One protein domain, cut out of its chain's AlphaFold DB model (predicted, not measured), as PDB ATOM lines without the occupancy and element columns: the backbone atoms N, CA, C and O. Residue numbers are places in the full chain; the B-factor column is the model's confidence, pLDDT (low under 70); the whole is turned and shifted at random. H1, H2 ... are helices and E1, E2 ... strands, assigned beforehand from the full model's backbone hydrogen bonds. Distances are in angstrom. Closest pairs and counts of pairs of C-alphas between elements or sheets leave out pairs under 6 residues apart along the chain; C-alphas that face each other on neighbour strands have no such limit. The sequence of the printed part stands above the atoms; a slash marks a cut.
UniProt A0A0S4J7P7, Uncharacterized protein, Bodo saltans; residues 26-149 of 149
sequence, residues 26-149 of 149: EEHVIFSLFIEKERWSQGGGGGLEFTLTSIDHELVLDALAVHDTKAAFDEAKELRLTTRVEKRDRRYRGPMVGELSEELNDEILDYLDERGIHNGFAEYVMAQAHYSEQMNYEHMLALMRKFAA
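AT A GLANCE: This is residues 26 to 149 of the 149 residues of an uncharacterized protein of Bodo saltans (UniProt A0A0S4J7P7). A twisted sheet of three strands, E1, E2 and E3, has H1 over one face and H3 over the opposite face, with little H2 beside H1. The long helix H4 starts over the sheet, and residues 130 to 149, of which 130 to 147 belong to H4, stick out as an arm that makes the length. The printed part has 124 residues, three named strands followed by four named helices, class mixed; the sheet's order is E1 E2 E3, all antiparallel. It is loose, with a radius of gyration of the C-alphas of 17.9 A and spans of 62 by 31 by 25 A.

IN THESE COORDINATES: Find C-alpha 28 at (90.628, 72.347, 77.127); E1 runs from there to residue 36, 25.9 A. E2 is residues 47 to 55, 25.5 A, and E3 residues 58 to 67, 26.1 A, bending by 56 degrees at residue 62. H1 is residues 70 to 81, H2 85 to 88 and H3 102 to 113, of 16.7, 5.0 and 16.3 A. H4, residues 119 to 147, runs 41.6 A to C-alpha 147 at (78.413, 94.002, 97.533).

HOW THE PARTS SIT: The strands form a meander, each the antiparallel neighbour of the one before; look at N 31 and O 52, 2.9 A, and N 49 and O 65, 2.9 A. H1 is on the sheet, along E2 at 5 degrees on the local plane; its closest C-alphas to E2 are Phe 73 and Gly 47, 5.9 A. H3 runs across E3 at 86 degrees on the local plane. H1 and H2 touch through residues 76 to 80 of H1 alone, closest C-alphas Leu 79 and Arg 88, 6.1 A. H4 is on the sheet, closest to E3 at the C-alphas of Asn 119 and Glu 58, 5.2 A. In H1, H3 and H4 every O i to N i+4 pair is within hydrogen-bond range; H2 is too short for one.

THE WHOLE: The C-alphas farthest apart, Gln 42 and Ala 149, are 62.8 A apart. The printed part has no cut, and the link from H2 to H3 is long. Model confidence is under 70 at residues 26 to 27, 38 to 45, 81 to 89 and 149.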
ATOM      1  N   GLU A  26      96.878  71.964  80.455       57.91
ATOM      2  CA  GLU A  26      96.447  72.049  79.064       57.91
ATOM      3  C   GLU A  26      95.000  72.546  79.037       57.91
ATOM      4  O   GLU A  26      94.065  71.926  79.569       57.91
ATOM      5  N   GLU A  27      94.836  73.747  78.490       66.06
ATOM      6  CA  GLU A  27      93.545  74.393  78.422       66.06
ATOM      7  C   GLU A  27      92.689  73.628  77.423       66.06
ATOM      8  O   GLU A  27      93.028  73.500  76.247       66.06
ATOM      9  N   HIS A  28      91.576  73.098  77.922       76.06
ATOM     10  CA  HIS A  28      90.628  72.347  77.127       76.06
ATOM     11  C   HIS A  28      89.264  73.025  77.148       76.06
ATOM     12  O   HIS A  28      88.770  73.446  78.200       76.06
ATOM     13  N   VAL A  29      88.632  73.102  75.979       80.38
ATOM     14  CA  VAL A  29      87.254  73.582  75.833       80.38
ATOM     15  C   VAL A  29      86.420  72.485  75.203       80.38
ATOM     16  O   VAL A  29      86.657  72.078  74.068       80.38
ATOM     17  N   ILE A  30      85.413  72.028  75.945       82.31
ATOM     18  CA  ILE A  30      84.466  71.011  75.494       82.31
ATOM     19  C   ILE A  30      83.258  71.714  74.884       82.31
ATOM     20  O   ILE A  30      82.655  72.606  75.495       82.31
ATOM     21  N   PHE A  31      82.866  71.303  73.685       82.19
ATOM     22  CA  PHE A  31      81.673  71.824  73.038       82.19
ATOM     23  C   PHE A  31      80.924  70.741  72.264       82.19
ATOM     24  O   PHE A  31      81.481  69.761  71.773       82.19
ATOM     25  N   SER A  32      79.609  70.922  72.159       84.31
ATOM     26  CA  SER A  32      78.737  70.028  71.398       84.31
ATOM     27  C   SER A  32      78.273  70.711  70.114       84.31
ATOM     28  O   SER A  32      77.749  71.828  70.145       84.31
ATOM     29  N   LEU A  33      78.447  70.030  68.984       85.56
ATOM     30  CA  LEU A  33      77.996  70.456  67.665       85.56
ATOM     31  C   LEU A  33      76.773  69.659  67.245       85.56
ATOM     32  O   LEU A  33      76.788  68.430  67.214       85.56
ATOM     33  N   PHE A  34      75.737  70.381  66.837       85.19
ATOM     34  CA  PHE A  34      74.501  69.796  66.339       85.19
ATOM     35  C   PHE A  34      74.365  70.066  64.838       85.19
ATOM     36  O   PHE A  34      74.379  71.221  64.401       85.19
ATOM     37  N   ILE A  35      74.219  68.999  64.046       85.81
ATOM     38  CA  ILE A  35      74.027  69.059  62.591       85.81
ATOM     39  C   ILE A  35      72.700  68.392  62.228       85.81
ATOM     40  O   ILE A  35      72.562  67.170  62.266       85.81
ATOM     41  N   GLU A  36      71.722  69.203  61.828       83.38
ATOM     42  CA  GLU A  36      70.423  68.725  61.346       83.38
ATOM     43  C   GLU A  36      70.543  68.185  59.908       83.38
ATOM     44  O   GLU A  36      71.105  68.851  59.029       83.38
ATOM     45  N   LYS A  37      70.005  66.984  59.641       78.12
ATOM     46  CA  LYS A  37      69.958  66.395  58.291       78.12
ATOM     47  C   LYS A  37      68.513  66.200  57.832       78.12
ATOM     48  O   LYS A  37      67.851  65.225  58.170       78.12
ATOM     49  N   GLU A  38      68.057  67.078  56.938       62.41
ATOM     50  CA  GLU A  38      66.697  67.027  56.373       62.41
ATOM     51  C   GLU A  38      66.419  65.759  55.543       62.41
ATOM     52  O   GLU A  38      65.282  65.306  55.481       62.41
ATOM     53  N   ARG A  39      67.438  65.140  54.924       58.03
ATOM     54  CA  ARG A  39      67.269  64.009  53.982       58.03
ATOM     55  C   ARG A  39      66.870  62.667  54.607       58.03
ATOM     56  O   ARG A  39      66.493  61.769  53.859       58.03
ATOM     57  N   TRP A  40      66.857  62.516  55.933       56.66
ATOM     58  CA  TRP A  40      66.256  61.335  56.587       56.66
ATOM     59  C   TRP A  40      64.705  61.368  56.584       56.66
ATOM     60  O   TRP A  40      64.033  60.609  57.282       56.66
ATOM     61  N   SER A  41      64.111  62.225  55.745       46.88
ATOM     62  CA  SER A  41      62.692  62.589  55.627       46.88
ATOM     63  C   SER A  41      61.702  61.493  55.213       46.88
ATOM     64  O   SER A  41      60.554  61.825  54.933       46.88
ATOM     65  N   GLN A  42      62.067  60.208  55.192       50.69
ATOM     66  CA  GLN A  42      61.044  59.149  55.141       50.69
ATOM     67  C   GLN A  42      60.534  58.738  56.535       50.69
ATOM     68  O   GLN A  42      59.553  58.007  56.614       50.69
ATOM     69  N   GLY A  43      61.123  59.269  57.620       47.22
ATOM     70  CA  GLY A  43      60.692  58.992  59.001       47.22
ATOM     71  C   GLY A  43      60.770  60.158  59.999       47.22
ATOM     72  O   GLY A  43      60.512  59.943  61.175       47.22
ATOM     73  N   GLY A  44      61.081  61.384  59.556       52.06
ATOM     74  CA  GLY A  44      61.057  62.583  60.410       52.06
ATOM     75  C   GLY A  44      62.431  63.089  60.865       52.06
ATOM     76  O   GLY A  44      62.732  63.037  62.047       52.06
ATOM     77  N   GLY A  45      63.221  63.634  59.931       62.56
ATOM     78  CA  GLY A  45      64.304  64.608  60.167       62.56
ATOM     79  C   GLY A  45      65.220  64.368  61.374       62.56
ATOM     80  O   GLY A  45      65.127  65.099  62.346       62.56
ATOM     81  N   GLY A  46      66.103  63.374  61.315       70.25
ATOM     82  CA  GLY A  46      67.134  63.162  62.336       70.25
ATOM     83  C   GLY A  46      68.304  64.156  62.269       70.25
ATOM     84  O   GLY A  46      68.380  65.029  61.398       70.25
ATOM     85  N   GLY A  47      69.268  63.987  63.172       83.12
ATOM     86  CA  GLY A  47      70.461  64.827  63.236       83.12
ATOM     87  C   GLY A  47      71.637  64.144  63.924       83.12
ATOM     88  O   GLY A  47      71.493  63.099  64.555       83.12
ATOM     89  N   LEU A  48      72.817  64.732  63.758       84.06
ATOM     90  CA  LEU A  48      74.063  64.265  64.355       84.06
ATOM     91  C   LEU A  48      74.477  65.219  65.474       84.06
ATOM     92  O   LEU A  48      74.408  66.438  65.304       84.06
ATOM     93  N   GLU A  49      74.905  64.653  66.593       86.00
ATOM     94  CA  GLU A  49      75.505  65.365  67.717       86.00
ATOM     95  C   GLU A  49      76.950  64.890  67.870       86.00
ATOM     96  O   GLU A  49      77.201  63.711  68.119       86.00
ATOM     97  N   PHE A  50      77.889  65.817  67.719       86.50
ATOM     98  CA  PHE A  50      79.308  65.583  67.956       86.50
ATOM     99  C   PHE A  50      79.685  66.268  69.262       86.50
ATOM    100  O   PHE A  50      79.409  67.454  69.435       86.50
ATOM    101  N   THR A  51      80.308  65.539  70.176       85.69
ATOM    102  CA  THR A  51      81.005  66.138  71.317       85.69
ATOM    103  C   THR A  51      82.480  66.189  70.962       85.69
ATOM    104  O   THR A  51      83.080  65.142  70.713       85.69
ATOM    105  N   LEU A  52      83.014  67.405  70.877       85.62
ATOM    106  CA  LEU A  52      84.414  67.671  70.581       85.62
ATOM    107  C   LEU A  52      85.051  68.385  71.767       85.62
ATOM    108  O   LEU A  52      84.413  69.225  72.413       85.62
ATOM    109  N   THR A  53      86.329  68.112  71.974       83.69
ATOM    110  CA  THR A  53      87.173  68.876  72.882       83.69
ATOM    111  C   THR A  53      88.283  69.525  72.076       83.69
ATOM    112  O   THR A  53      88.953  68.866  71.286       83.69
ATOM    113  N   SER A  54      88.464  70.833  72.252       82.62
ATOM    114  CA  SER A  54      89.674  71.502  71.793       82.62
ATOM    115  C   SER A  54      90.740  71.365  72.869       82.62
ATOM    116  O   SER A  54      90.481  71.779  73.995       82.62
ATOM    117  N   ILE A  55      91.894  70.790  72.530       80.62
ATOM    118  CA  ILE A  55      93.080  70.691  73.396       80.62
ATOM    119  C   ILE A  55      94.247  71.264  72.599       80.62
ATOM    120  O   ILE A  55      94.459  70.829  71.474       80.62
ATOM    121  N   ASP A  56      94.952  72.258  73.144       78.56
ATOM    122  CA  ASP A  56      96.109  72.896  72.485       78.56
ATOM    123  C   ASP A  56      95.846  73.267  71.007       78.56
ATOM    124  O   ASP A  56      96.635  72.990  70.110       78.56
ATOM    125  N   HIS A  57      94.673  73.857  70.738       76.75
ATOM    126  CA  HIS A  57      94.215  74.258  69.396       76.75
ATOM    127  C   HIS A  57      93.911  73.120  68.402       76.75
ATOM    128  O   HIS A  57      93.543  73.384  67.254       76.75
ATOM    129  N   GLU A  58      93.961  71.867  68.841       79.62
ATOM    130  CA  GLU A  58      93.565  70.703  68.050       79.62
ATOM    131  C   GLU A  58      92.151  70.242  68.411       79.62
ATOM    132  O   GLU A  58      91.707  70.376  69.554       79.62
ATOM    133  N   LEU A  59      91.417  69.717  67.426       82.88
ATOM    134  CA  LEU A  59      90.098  69.123  67.639       82.88
ATOM    135  C   LEU A  59      90.215  67.633  67.932       82.88
ATOM    136  O   LEU A  59      90.664  66.857  67.091       82.88
ATOM    137  N   VAL A  60      89.704  67.230  69.089       83.88
ATOM    138  CA  VAL A  60      89.581  65.830  69.489       83.88
ATOM    139  C   VAL A  60      88.104  65.444  69.509       83.88
ATOM    140  O   VAL A  60      87.273  66.139  70.097       83.88
ATOM    141  N   LEU A  61      87.761  64.338  68.845       84.75
ATOM    142  CA  LEU A  61      86.419  63.757  68.883       84.75
ATOM    143  C   LEU A  61      86.268  62.874  70.126       84.75
ATOM    144  O   LEU A  61      86.996  61.898  70.276       84.75
ATOM    145  N   ASP A  62      85.278  63.168  70.971       83.00
ATOM    146  CA  ASP A  62      85.016  62.384  72.189       83.00
ATOM    147  C   ASP A  62      83.833  61.435  72.041       83.00
ATOM    148  O   ASP A  62      83.847  60.310  72.549       83.00
ATOM    149  N   ALA A  63      82.774  61.896  71.370       83.31
ATOM    150  CA  ALA A  63      81.560  61.115  71.189       83.31
ATOM    151  C   ALA A  63      80.767  61.558  69.959       83.31
ATOM    152  O   ALA A  63      80.666  62.748  69.649       83.31
ATOM    153  N   LEU A  64      80.133  60.582  69.310       85.06
ATOM    154  CA  LEU A  64      79.205  60.788  68.202       85.06
ATOM    155  C   LEU A  64      77.866  60.121  68.517       85.06
ATOM    156  O   LEU A  64      77.754  58.894  68.511       85.06
ATOM    157  N   ALA A  65      76.831  60.930  68.722       84.31
ATOM    158  CA  ALA A  65      75.464  60.460  68.890       84.31
ATOM    159  C   ALA A  65      74.637  60.717  67.623       84.31
ATOM    160  O   ALA A  65      74.694  61.782  67.003       84.31
ATOM    161  N   VAL A  66      73.835  59.721  67.246       84.69
ATOM    162  CA  VAL A  66      72.911  59.802  66.111       84.69
ATOM    163  C   VAL A  66      71.489  59.854  66.646       84.69
ATOM    164  O   VAL A  66      71.064  58.961  67.378       84.69
ATOM    165  N   HIS A  67      70.750  60.884  66.245       83.75
ATOM    166  CA  HIS A  67      69.340  61.053  66.576       83.75
ATOM    167  C   HIS A  67      68.496  60.694  65.357       83.75
ATOM    168  O   HIS A  67      68.659  61.267  64.278       83.75
ATOM    169  N   ASP A  68      67.598  59.731  65.530       78.19
ATOM    170  CA  ASP A  68      66.747  59.169  64.478       78.19
ATOM    171  C   ASP A  68      65.582  60.091  64.087       78.19
ATOM    172  O   ASP A  68      65.170  60.130  62.926       78.19
ATOM    173  N   THR A  69      65.074  60.853  65.053       80.62
ATOM    174  CA  THR A  69      63.898  61.711  64.925       80.62
ATOM    175  C   THR A  69      64.212  63.162  65.263       80.62
ATOM    176  O   THR A  69      65.018  63.463  66.146       80.62
ATOM    177  N   LYS A  70      63.489  64.084  64.618       80.00
ATOM    178  CA  LYS A  70      63.612  65.525  64.883       80.00
ATOM    179  C   LYS A  70      63.308  65.876  66.334       80.00
ATOM    180  O   LYS A  70      64.006  66.678  66.937       80.00
ATOM    181  N   ALA A  71      62.301  65.224  66.913       79.75
ATOM    182  CA  ALA A  71      61.938  65.421  68.310       79.75
ATOM    183  C   ALA A  71      63.075  65.017  69.265       79.75
ATOM    184  O   ALA A  71      63.347  65.745  70.216       79.75
ATOM    185  N   ALA A  72      63.766  63.900  69.003       78.00
ATOM    186  CA  ALA A  72      64.908  63.480  69.812       78.00
ATOM    187  C   ALA A  72      66.088  64.456  69.691       78.00
ATOM    188  O   ALA A  72      66.705  64.771  70.709       78.00
ATOM    189  N   PHE A  73      66.345  64.962  68.481       80.81
ATOM    190  CA  PHE A  73      67.384  65.955  68.202       80.81
ATOM    191  C   PHE A  73      67.108  67.301  68.887       80.81
ATOM    192  O   PHE A  73      67.973  67.827  69.590       80.81
ATOM    193  N   ASP A  74      65.888  67.828  68.749       81.06
ATOM    194  CA  ASP A  74      65.474  69.079  69.392       81.06
ATOM    195  C   ASP A  74      65.504  68.942  70.923       81.06
ATOM    196  O   ASP A  74      65.994  69.828  71.621       81.06
ATOM    197  N   GLU A  75      65.064  67.801  71.467       82.00
ATOM    198  CA  GLU A  75      65.139  67.548  72.907       82.00
ATOM    199  C   GLU A  75      66.587  67.421  73.402       82.00
ATOM    200  O   GLU A  75      66.900  67.922  74.480       82.00
ATOM    201  N   ALA A  76      67.487  66.789  72.641       77.56
ATOM    202  CA  ALA A  76      68.906  66.696  72.997       77.56
ATOM    203  C   ALA A  76      69.565  68.082  73.045       77.56
ATOM    204  O   ALA A  76      70.264  68.408  74.008       77.56
ATOM    205  N   LYS A  77      69.261  68.929  72.058       77.94
ATOM    206  CA  LYS A  77      69.721  70.317  71.998       77.94
ATOM    207  C   LYS A  77      69.216  71.145  73.187       77.94
ATOM    208  O   LYS A  77      70.005  71.827  73.838       77.94
ATOM    209  N   GLU A  78      67.931  71.040  73.527       80.31
ATOM    210  CA  GLU A  78      67.347  71.711  74.701       80.31
ATOM    211  C   GLU A  78      67.922  71.176  76.027       80.31
ATOM    212  O   GLU A  78      68.186  71.931  76.967       80.31
ATOM    213  N   LEU A  79      68.177  69.869  76.120       75.38
ATOM    214  CA  LEU A  79      68.821  69.268  77.292       75.38
ATOM    215  C   LEU A  79      70.268  69.738  77.468       75.38
ATOM    216  O   LEU A  79      70.727  69.811  78.603       75.38
ATOM    217  N   ARG A  80      70.974  70.080  76.386       73.00
ATOM    218  CA  ARG A  80      72.326  70.660  76.449       73.00
ATOM    219  C   ARG A  80      72.327  72.129  76.868       73.00
ATOM    220  O   ARG A  80      73.265  72.563  77.524       73.00
ATOM    221  N   LEU A  81      71.261  72.864  76.554       69.31
ATOM    222  CA  LEU A  81      71.059  74.251  76.989       69.31
ATOM    223  C   LEU A  81      70.612  74.374  78.454       69.31
ATOM    224  O   LEU A  81      70.747  75.437  79.057       69.31
ATOM    225  N   THR A  82      70.056  73.311  79.036       63.28
ATOM    226  CA  THR A  82      69.513  73.328  80.400       63.28
ATOM    227  C   THR A  82      70.419  72.589  81.386       63.28
ATOM    228  O   THR A  82      71.040  71.584  81.069       63.28
ATOM    229  N   THR A  83      70.437  73.014  82.653       57.66
ATOM    230  CA  THR A  83      71.177  72.355  83.754       57.66
ATOM    231  C   THR A  83      70.590  70.995  84.185       57.66
ATOM    232  O   THR A  83      70.897  70.484  85.262       57.66
ATOM    233  N   ARG A  84      69.730  70.366  83.369       57.12
ATOM    234  CA  ARG A  84      69.051  69.093  83.678       57.12
ATOM    235  C   ARG A  84      69.897  67.880  83.282       57.12
ATOM    236  O   ARG A  84      69.504  67.073  82.438       57.12
ATOM    237  N   VAL A  85      71.033  67.726  83.960       59.69
ATOM    238  CA  VAL A  85      72.026  66.659  83.729       59.69
ATOM    239  C   VAL A  85      71.410  65.249  83.814       59.69
ATOM    240  O   VAL A  85      71.712  64.385  82.998       59.69
ATOM    241  N   GLU A  86      70.449  65.023  84.714       55.31
ATOM    242  CA  GLU A  86      69.859  63.692  84.946       55.31
ATOM    243  C   GLU A  86      69.117  63.096  83.738       55.31
ATOM    244  O   GLU A  86      69.084  61.878  83.555       55.31
ATOM    245  N   LYS A  87      68.487  63.940  82.909       58.59
ATOM    246  CA  LYS A  87      67.810  63.484  81.682       58.59
ATOM    247  C   LYS A  87      68.784  63.335  80.512       58.59
ATOM    248  O   LYS A  87      68.529  62.536  79.612       58.59
ATOM    249  N   ARG A  88      69.898  64.065  80.562       59.25
ATOM    250  CA  ARG A  88      70.985  64.063  79.578       59.25
ATOM    251  C   ARG A  88      71.779  62.752  79.583       59.25
ATOM    252  O   ARG A  88      72.230  62.305  78.535       59.25
ATOM    253  N   ASP A  89      71.971  62.135  80.748       62.66
ATOM    254  CA  ASP A  89      72.836  60.949  80.902       62.66
ATOM    255  C   ASP A  89      72.140  59.611  80.603       62.66
ATOM    256  O   ASP A  89      72.797  58.580  80.522       62.66
ATOM    257  N   ARG A  90      70.817  59.598  80.396       71.38
ATOM    258  CA  ARG A  90      70.059  58.357  80.136       71.38
ATOM    259  C   ARG A  90      70.005  57.940  78.666       71.38
ATOM    260  O   ARG A  90      69.459  56.881  78.361       71.38
ATOM    261  N   ARG A  91      70.496  58.780  77.756       70.94
ATOM    262  CA  ARG A  91      70.474  58.520  76.312       70.94
ATOM    263  C   ARG A  91      71.774  57.878  75.867       70.94
ATOM    264  O   ARG A  91      72.825  58.114  76.457       70.94
ATOM    265  N   TYR A  92      71.689  57.100  74.796       78.50
ATOM    266  CA  TYR A  92      72.875  56.610  74.118       78.50
ATOM    267  C   TYR A  92      73.702  57.795  73.598       78.50
ATOM    268  O   TYR A  92      73.162  58.655  72.903       78.50
ATOM    269  N   ARG A  93      74.988  57.850  73.959       73.75
ATOM    270  CA  ARG A  93      75.913  58.938  73.585       73.75
ATOM    271  C   ARG A  93      76.814  58.616  72.400       73.75
ATOM    272  O   ARG A  93      77.632  59.443  72.027       73.75
ATOM    273  N   GLY A  94      76.654  57.433  71.824       76.94
ATOM    274  CA  GLY A  94      77.622  56.896  70.886       76.94
ATOM    275  C   GLY A  94      78.585  55.906  71.536       76.94
ATOM    276  O   GLY A  94      78.566  55.720  72.758       76.94
ATOM    277  N   PRO A  95      79.388  55.231  70.706       75.56
ATOM    278  CA  PRO A  95      80.503  54.412  71.158       75.56
ATOM    279  C   PRO A  95      81.630  55.291  71.716       75.56
ATOM    280  O   PRO A  95      81.695  56.488  71.426       75.56
ATOM    281  N   MET A  96      82.534  54.695  72.495       72.50
ATOM    282  CA  MET A  96      83.784  55.368  72.850       72.50
ATOM    283  C   MET A  96      84.627  55.548  71.586       72.50
ATOM    284  O   MET A  96      84.817  54.596  70.833       72.50
ATOM    285  N   VAL A  97      85.158  56.750  71.356       72.56
ATOM    286  CA  VAL A  97      85.918  57.048  70.128       72.56
ATOM    287  C   VAL A  97      87.194  56.213  70.023       72.56
ATOM    288  O   VAL A  97      87.547  55.793  68.930       72.56
ATOM    289  N   GLY A  98      87.814  55.847  71.150       72.75
ATOM    290  CA  GLY A  98      88.945  54.909  71.166       72.75
ATOM    291  C   GLY A  98      88.606  53.477  70.721       72.75
ATOM    292  O   GLY A  98      89.511  52.680  70.501       72.75
ATOM    293  N   GLU A  99      87.320  53.134  70.592       76.31
ATOM    294  CA  GLU A  99      86.856  51.858  70.032       76.31
ATOM    295  C   GLU A  99      86.500  51.963  68.539       76.31
ATOM    296  O   GLU A  99      86.224  50.945  67.900       76.31
ATOM    297  N   LEU A 100      86.481  53.176  67.973       80.62
ATOM    298  CA  LEU A 100      86.260  53.382  66.546       80.62
ATOM    299  C   LEU A 100      87.539  53.060  65.766       80.62
ATOM    300  O   LEU A 100      88.654  53.271  66.237       80.62
ATOM    301  N   SER A 101      87.377  52.555  64.545       83.88
ATOM    302  CA  SER A 101      88.498  52.409  63.616       83.88
ATOM    303  C   SER A 101      89.050  53.782  63.237       83.88
ATOM    304  O   SER A 101      88.261  54.683  62.952       83.88
ATOM    305  N   GLU A 102      90.374  53.906  63.142       84.56
ATOM    306  CA  GLU A 102      91.055  55.141  62.716       84.56
ATOM    307  C   GLU A 102      90.476  55.685  61.401       84.56
ATOM    308  O   GLU A 102      90.079  56.841  61.352       84.56
ATOM    309  N   GLU A 103      90.242  54.818  60.406       89.19
ATOM    310  CA  GLU A 103      89.625  55.190  59.118       89.19
ATOM    311  C   GLU A 103      88.270  55.909  59.262       89.19
ATOM    312  O   GLU A 103      87.947  56.806  58.490       89.19
ATOM    313  N   LEU A 104      87.453  55.515  60.246       85.19
ATOM    314  CA  LEU A 104      86.150  56.142  60.474       85.19
ATOM    315  C   LEU A 104      86.303  57.478  61.200       85.19
ATOM    316  O   LEU A 104      85.514  58.389  60.962       85.19
ATOM    317  N   ASN A 105      87.280  57.583  62.100       85.38
ATOM    318  CA  ASN A 105      87.564  58.823  62.807       85.38
ATOM    319  C   ASN A 105      88.082  59.891  61.833       85.38
ATOM    320  O   ASN A 105      87.555  60.999  61.819       85.38
ATOM    321  N   ASP A 106      89.013  59.516  60.955       88.38
ATOM    322  CA  ASP A 106      89.554  60.396  59.916       88.38
ATOM    323  C   ASP A 106      88.445  60.888  58.974       88.38
ATOM    324  O   ASP A 106      88.299  62.089  58.769       88.38
ATOM    325  N   GLU A 107      87.564  59.997  58.504       89.81
ATOM    326  CA  GLU A 107      86.428  60.381  57.650       89.81
ATOM    327  C   GLU A 107      85.435  61.315  58.372       89.81
ATOM    328  O   GLU A 107      84.830  62.202  57.765       89.81
ATOM    329  N   ILE A 108      85.238  61.137  59.686       87.06
ATOM    330  CA  ILE A 108      84.410  62.048  60.488       87.06
ATOM    331  C   ILE A 108      85.071  63.427  60.589       87.06
ATOM    332  O   ILE A 108      84.367  64.435  60.475       87.06
ATOM    333  N   LEU A 109      86.386  63.486  60.802       87.25
ATOM    334  CA  LEU A 109      87.130  64.743  60.867       87.25
ATOM    335  C   LEU A 109      87.135  65.456  59.510       87.25
ATOM    336  O   LEU A 109      86.820  66.643  59.469       87.25
ATOM    337  N   ASP A 110      87.342  64.736  58.407       90.44
ATOM    338  CA  ASP A 110      87.235  65.276  57.046       90.44
ATOM    339  C   ASP A 110      85.824  65.831  56.780       90.44
ATOM    340  O   ASP A 110      85.649  66.948  56.284       90.44
ATOM    341  N   TYR A 111      84.782  65.101  57.197       89.38
ATOM    342  CA  TYR A 111      83.395  65.565  57.106       89.38
ATOM    343  C   TYR A 111      83.149  66.868  57.893       89.38
ATOM    344  O   TYR A 111      82.304  67.685  57.494       89.38
ATOM    345  N   LEU A 112      83.826  67.059  59.026       88.19
ATOM    346  CA  LEU A 112      83.746  68.278  59.835       88.19
ATOM    347  C   LEU A 112      84.559  69.423  59.208       88.19
ATOM    348  O   LEU A 112      84.046  70.546  59.139       88.19
ATOM    349  N   ASP A 113      85.742  69.141  58.665       90.06
ATOM    350  CA  ASP A 113      86.592  70.125  57.986       90.06
ATOM    351  C   ASP A 113      85.905  70.699  56.736       90.06
ATOM    352  O   ASP A 113      85.799  71.916  56.577       90.06
ATOM    353  N   GLU A 114      85.251  69.854  55.926       89.94
ATOM    354  CA  GLU A 114      84.403  70.300  54.803       89.94
ATOM    355  C   GLU A 114      83.319  71.314  55.217       89.94
ATOM    356  O   GLU A 114      82.796  72.074  54.393       89.94
ATOM    357  N   ARG A 115      82.933  71.308  56.498       85.50
ATOM    358  CA  ARG A 115      81.918  72.194  57.086       85.50
ATOM    359  C   ARG A 115      82.518  73.398  57.806       85.50
ATOM    360  O   ARG A 115      81.761  74.170  58.394       85.50
ATOM    361  N   GLY A 116      83.834  73.585  57.724       85.19
ATOM    362  CA  GLY A 116      84.575  74.658  58.380       85.19
ATOM    363  C   GLY A 116      84.812  74.415  59.871       85.19
ATOM    364  O   GLY A 116      85.109  75.360  60.599       85.19
ATOM    365  N   ILE A 117      84.639  73.177  60.340       87.94
ATOM    366  CA  ILE A 117      84.957  72.769  61.708       87.94
ATOM    367  C   ILE A 117      86.322  72.083  61.650       87.94
ATOM    368  O   ILE A 117      86.422  70.878  61.460       87.94
ATOM    369  N   HIS A 118      87.368  72.891  61.780       87.88
ATOM    370  CA  HIS A 118      88.770  72.480  61.689       87.88
ATOM    371  C   HIS A 118      89.598  73.102  62.820       87.88
ATOM    372  O   HIS A 118      89.073  73.879  63.617       87.88
ATOM    373  N   ASN A 119      90.910  72.863  62.866       86.31
ATOM    374  CA  ASN A 119      91.776  73.380  63.940       86.31
ATOM    375  C   ASN A 119      91.705  74.912  64.097       86.31
ATOM    376  O   ASN A 119      91.549  75.411  65.202       86.31
ATOM    377  N   GLY A 120      91.631  75.682  63.002       86.50
ATOM    378  CA  GLY A 120      91.389  77.135  63.098       86.50
ATOM    379  C   GLY A 120      90.042  77.536  63.742       86.50
ATOM    380  O   GLY A 120      89.928  78.610  64.329       86.50
ATOM    381  N   PHE A 121      89.011  76.684  63.677       86.25
ATOM    382  CA  PHE A 121      87.773  76.883  64.437       86.25
ATOM    383  C   PHE A 121      87.993  76.585  65.925       86.25
ATOM    384  O   PHE A 121      87.470  77.307  66.770       86.25
ATOM    385  N   ALA A 122      88.804  75.576  66.245       84.62
ATOM    386  CA  ALA A 122      89.218  75.264  67.612       84.62
ATOM    387  C   ALA A 122      89.979  76.439  68.253       84.62
ATOM    388  O   ALA A 122      89.617  76.886  69.339       84.62
ATOM    389  N   GLU A 123      90.948  77.019  67.534       86.31
ATOM    390  CA  GLU A 123      91.657  78.243  67.937       86.31
ATOM    391  C   GLU A 123      90.689  79.388  68.251       86.31
ATOM    392  O   GLU A 123      90.793  80.041  69.292       86.31
ATOM    393  N   TYR A 124      89.717  79.615  67.366       87.75
ATOM    394  CA  TYR A 124      88.703  80.644  67.570       87.75
ATOM    395  C   TYR A 124      87.840  80.373  68.811       87.75
ATOM    396  O   TYR A 124      87.584  81.293  69.587       87.75
ATOM    397  N   VAL A 125      87.399  79.128  69.014       85.62
ATOM    398  CA  VAL A 125      86.599  78.723  70.180       85.62
ATOM    399  C   VAL A 125      87.371  78.963  71.477       85.62
ATOM    400  O   VAL A 125      86.816  79.557  72.403       85.62
ATOM    401  N   MET A 126      88.652  78.593  71.520       83.00
ATOM    402  CA  MET A 126      89.543  78.862  72.654       83.00
ATOM    403  C   MET A 126      89.668  80.367  72.922       83.00
ATOM    404  O   MET A 126      89.387  80.837  74.027       83.00
ATOM    405  N   ALA A 127      89.991  81.164  71.899       86.00
ATOM    406  CA  ALA A 127      90.107  82.617  72.034       86.00
ATOM    407  C   ALA A 127      88.796  83.269  72.515       86.00
ATOM    408  O   ALA A 127      88.803  84.171  73.359       86.00
ATOM    409  N   GLN A 128      87.656  82.793  72.008       86.44
ATOM    410  CA  GLN A 128      86.334  83.267  72.405       86.44
ATOM    411  C   GLN A 128      85.995  82.883  73.852       86.44
ATOM    412  O   GLN A 128      85.358  83.678  74.558       86.44
ATOM    413  N   ALA A 129      86.410  81.697  74.305       84.44
ATOM    414  CA  ALA A 129      86.269  81.270  75.691       84.44
ATOM    415  C   ALA A 129      87.052  82.203  76.626       84.44
ATOM    416  O   ALA A 129      86.441  82.799  77.516       84.44
ATOM    417  N   HIS A 130      88.337  82.460  76.352       85.12
ATOM    418  CA  HIS A 130      89.154  83.400  77.135       85.12
ATOM    419  C   HIS A 130      88.562  84.803  77.196       85.12
ATOM    420  O   HIS A 130      88.486  85.416  78.262       85.12
ATOM    421  N   TYR A 131      88.105  85.321  76.055       87.88
ATOM    422  CA  TYR A 131      87.468  86.632  76.012       87.88
ATOM    423  C   TYR A 131      86.215  86.680  76.900       87.88
ATOM    424  O   TYR A 131      86.006  87.636  77.653       87.88
ATOM    425  N   SER A 132      85.391  85.632  76.845       84.88
ATOM    426  CA  SER A 132      84.156  85.540  77.630       84.88
ATOM    427  C   SER A 132      84.442  85.395  79.128       84.88
ATOM    428  O   SER A 132      83.764  86.022  79.946       84.88
ATOM    429  N   GLU A 133      85.463  84.624  79.502       84.25
ATOM    430  CA  GLU A 133      85.932  84.497  80.885       84.25
ATOM    431  C   GLU A 133      86.435  85.831  81.439       84.25
ATOM    432  O   GLU A 133      86.014  86.232  82.525       84.25
ATOM    433  N   GLN A 134      87.246  86.565  80.674       88.88
ATOM    434  CA  GLN A 134      87.745  87.882  81.076       88.88
ATOM    435  C   GLN A 134      86.598  88.876  81.311       88.88
ATOM    436  O   GLN A 134      86.572  89.580  82.323       88.88
ATOM    437  N   MET A 135      85.606  88.905  80.418       89.44
ATOM    438  CA  MET A 135      84.425  89.761  80.579       89.44
ATOM    439  C   MET A 135      83.597  89.384  81.812       89.44
ATOM    440  O   MET A 135      83.169  90.261  82.570       89.44
ATOM    441  N   ASN A 136      83.407  88.087  82.055       86.31
ATOM    442  CA  ASN A 136      82.717  87.600  83.249       86.31
ATOM    443  C   ASN A 136      83.488  87.934  84.531       86.31
ATOM    444  O   ASN A 136      82.878  88.311  85.533       86.31
ATOM    445  N   TYR A 137      84.817  87.850  84.499       90.50
ATOM    446  CA  TYR A 137      85.679  88.199  85.621       90.50
ATOM    447  C   TYR A 137      85.570  89.686  85.982       90.50
ATOM    448  O   TYR A 137      85.320  90.030  87.140       90.50
ATOM    449  N   GLU A 138      85.666  90.581  84.997       92.88
ATOM    450  CA  GLU A 138      85.485  92.024  85.209       92.88
ATOM    451  C   GLU A 138      84.092  92.351  85.760       92.88
ATOM    452  O   GLU A 138      83.944  93.156  86.688       92.88
ATOM    453  N   HIS A 139      83.062  91.678  85.241       91.75
ATOM    454  CA  HIS A 139      81.703  91.812  85.751       91.75
ATOM    455  C   HIS A 139      81.583  91.345  87.209       91.75
ATOM    456  O   HIS A 139      80.995  92.044  88.042       91.75
ATOM    457  N   MET A 140      82.180  90.198  87.543       92.19
ATOM    458  CA  MET A 140      82.208  89.659  88.901       92.19
ATOM    459  C   MET A 140      82.902  90.622  89.871       92.19
ATOM    460  O   MET A 140      82.360  90.897  90.941       92.19
ATOM    461  N   LEU A 141      84.044  91.206  89.489       92.88
ATOM    462  CA  LEU A 141      84.733  92.217  90.297       92.88
ATOM    463  C   LEU A 141      83.860  93.455  90.539       92.88
ATOM    464  O   LEU A 141      83.804  93.976  91.658       92.88
ATOM    465  N   ALA A 142      83.138  93.917  89.514       93.00
ATOM    466  CA  ALA A 142      82.220  95.043  89.648       93.00
ATOM    467  C   ALA A 142      81.066  94.736  90.622       93.00
ATOM    468  O   ALA A 142      80.687  95.602  91.416       93.00
ATOM    469  N   LEU A 143      80.524  93.513  90.593       93.00
ATOM    470  CA  LEU A 143      79.502  93.057  91.540       93.00
ATOM    471  C   LEU A 143      80.052  92.926  92.963       93.00
ATOM    472  O   LEU A 143      79.419  93.414  93.897       93.00
ATOM    473  N   MET A 144      81.242  92.344  93.135       91.50
ATOM    474  CA  MET A 144      81.898  92.226  94.442       91.50
ATOM    475  C   MET A 144      82.140  93.596  95.075       91.50
ATOM    476  O   MET A 144      81.870  93.788  96.259       91.50
ATOM    477  N   ARG A 145      82.569  94.580  94.278       91.88
ATOM    478  CA  ARG A 145      82.747  95.955  94.753       91.88
ATOM    479  C   ARG A 145      81.436  96.589  95.223       91.88
ATOM    480  O   ARG A 145      81.452  97.320  96.204       91.88
ATOM    481  N   LYS A 146      80.318  96.325  94.536       92.38
ATOM    482  CA  LYS A 146      78.986  96.793  94.961       92.38
ATOM    483  C   LYS A 146      78.479  96.071  96.207       92.38
ATOM    484  O   LYS A 146      77.762  96.678  96.981       92.38
ATOM    485  N   PHE A 147      78.815  94.795  96.372       92.38
ATOM    486  CA  PHE A 147      78.413  94.002  97.533       92.38
ATOM    487  C   PHE A 147      79.177  94.389  98.806       92.38
ATOM    488  O   PHE A 147      78.621  94.338  99.896       92.38
ATOM    489  N   ALA A 148      80.453  94.761  98.672       87.06
ATOM    490  CA  ALA A 148      81.309  95.136  99.796       87.06
ATOM    491  C   ALA A 148      81.109  96.583 100.300       87.06
ATOM    492  O   ALA A 148      81.684  96.934 101.330       87.06
ATOM    493  N   ALA A 149      80.359  97.415  99.569       67.19
ATOM    494  CA  ALA A 149      80.054  98.810  99.907       67.19
ATOM    495  C   ALA A 149      78.677  98.931 100.570       67.19
ATOM    496  O   ALA A 149      78.567  99.733 101.525       67.19
TER     497      ALA A 149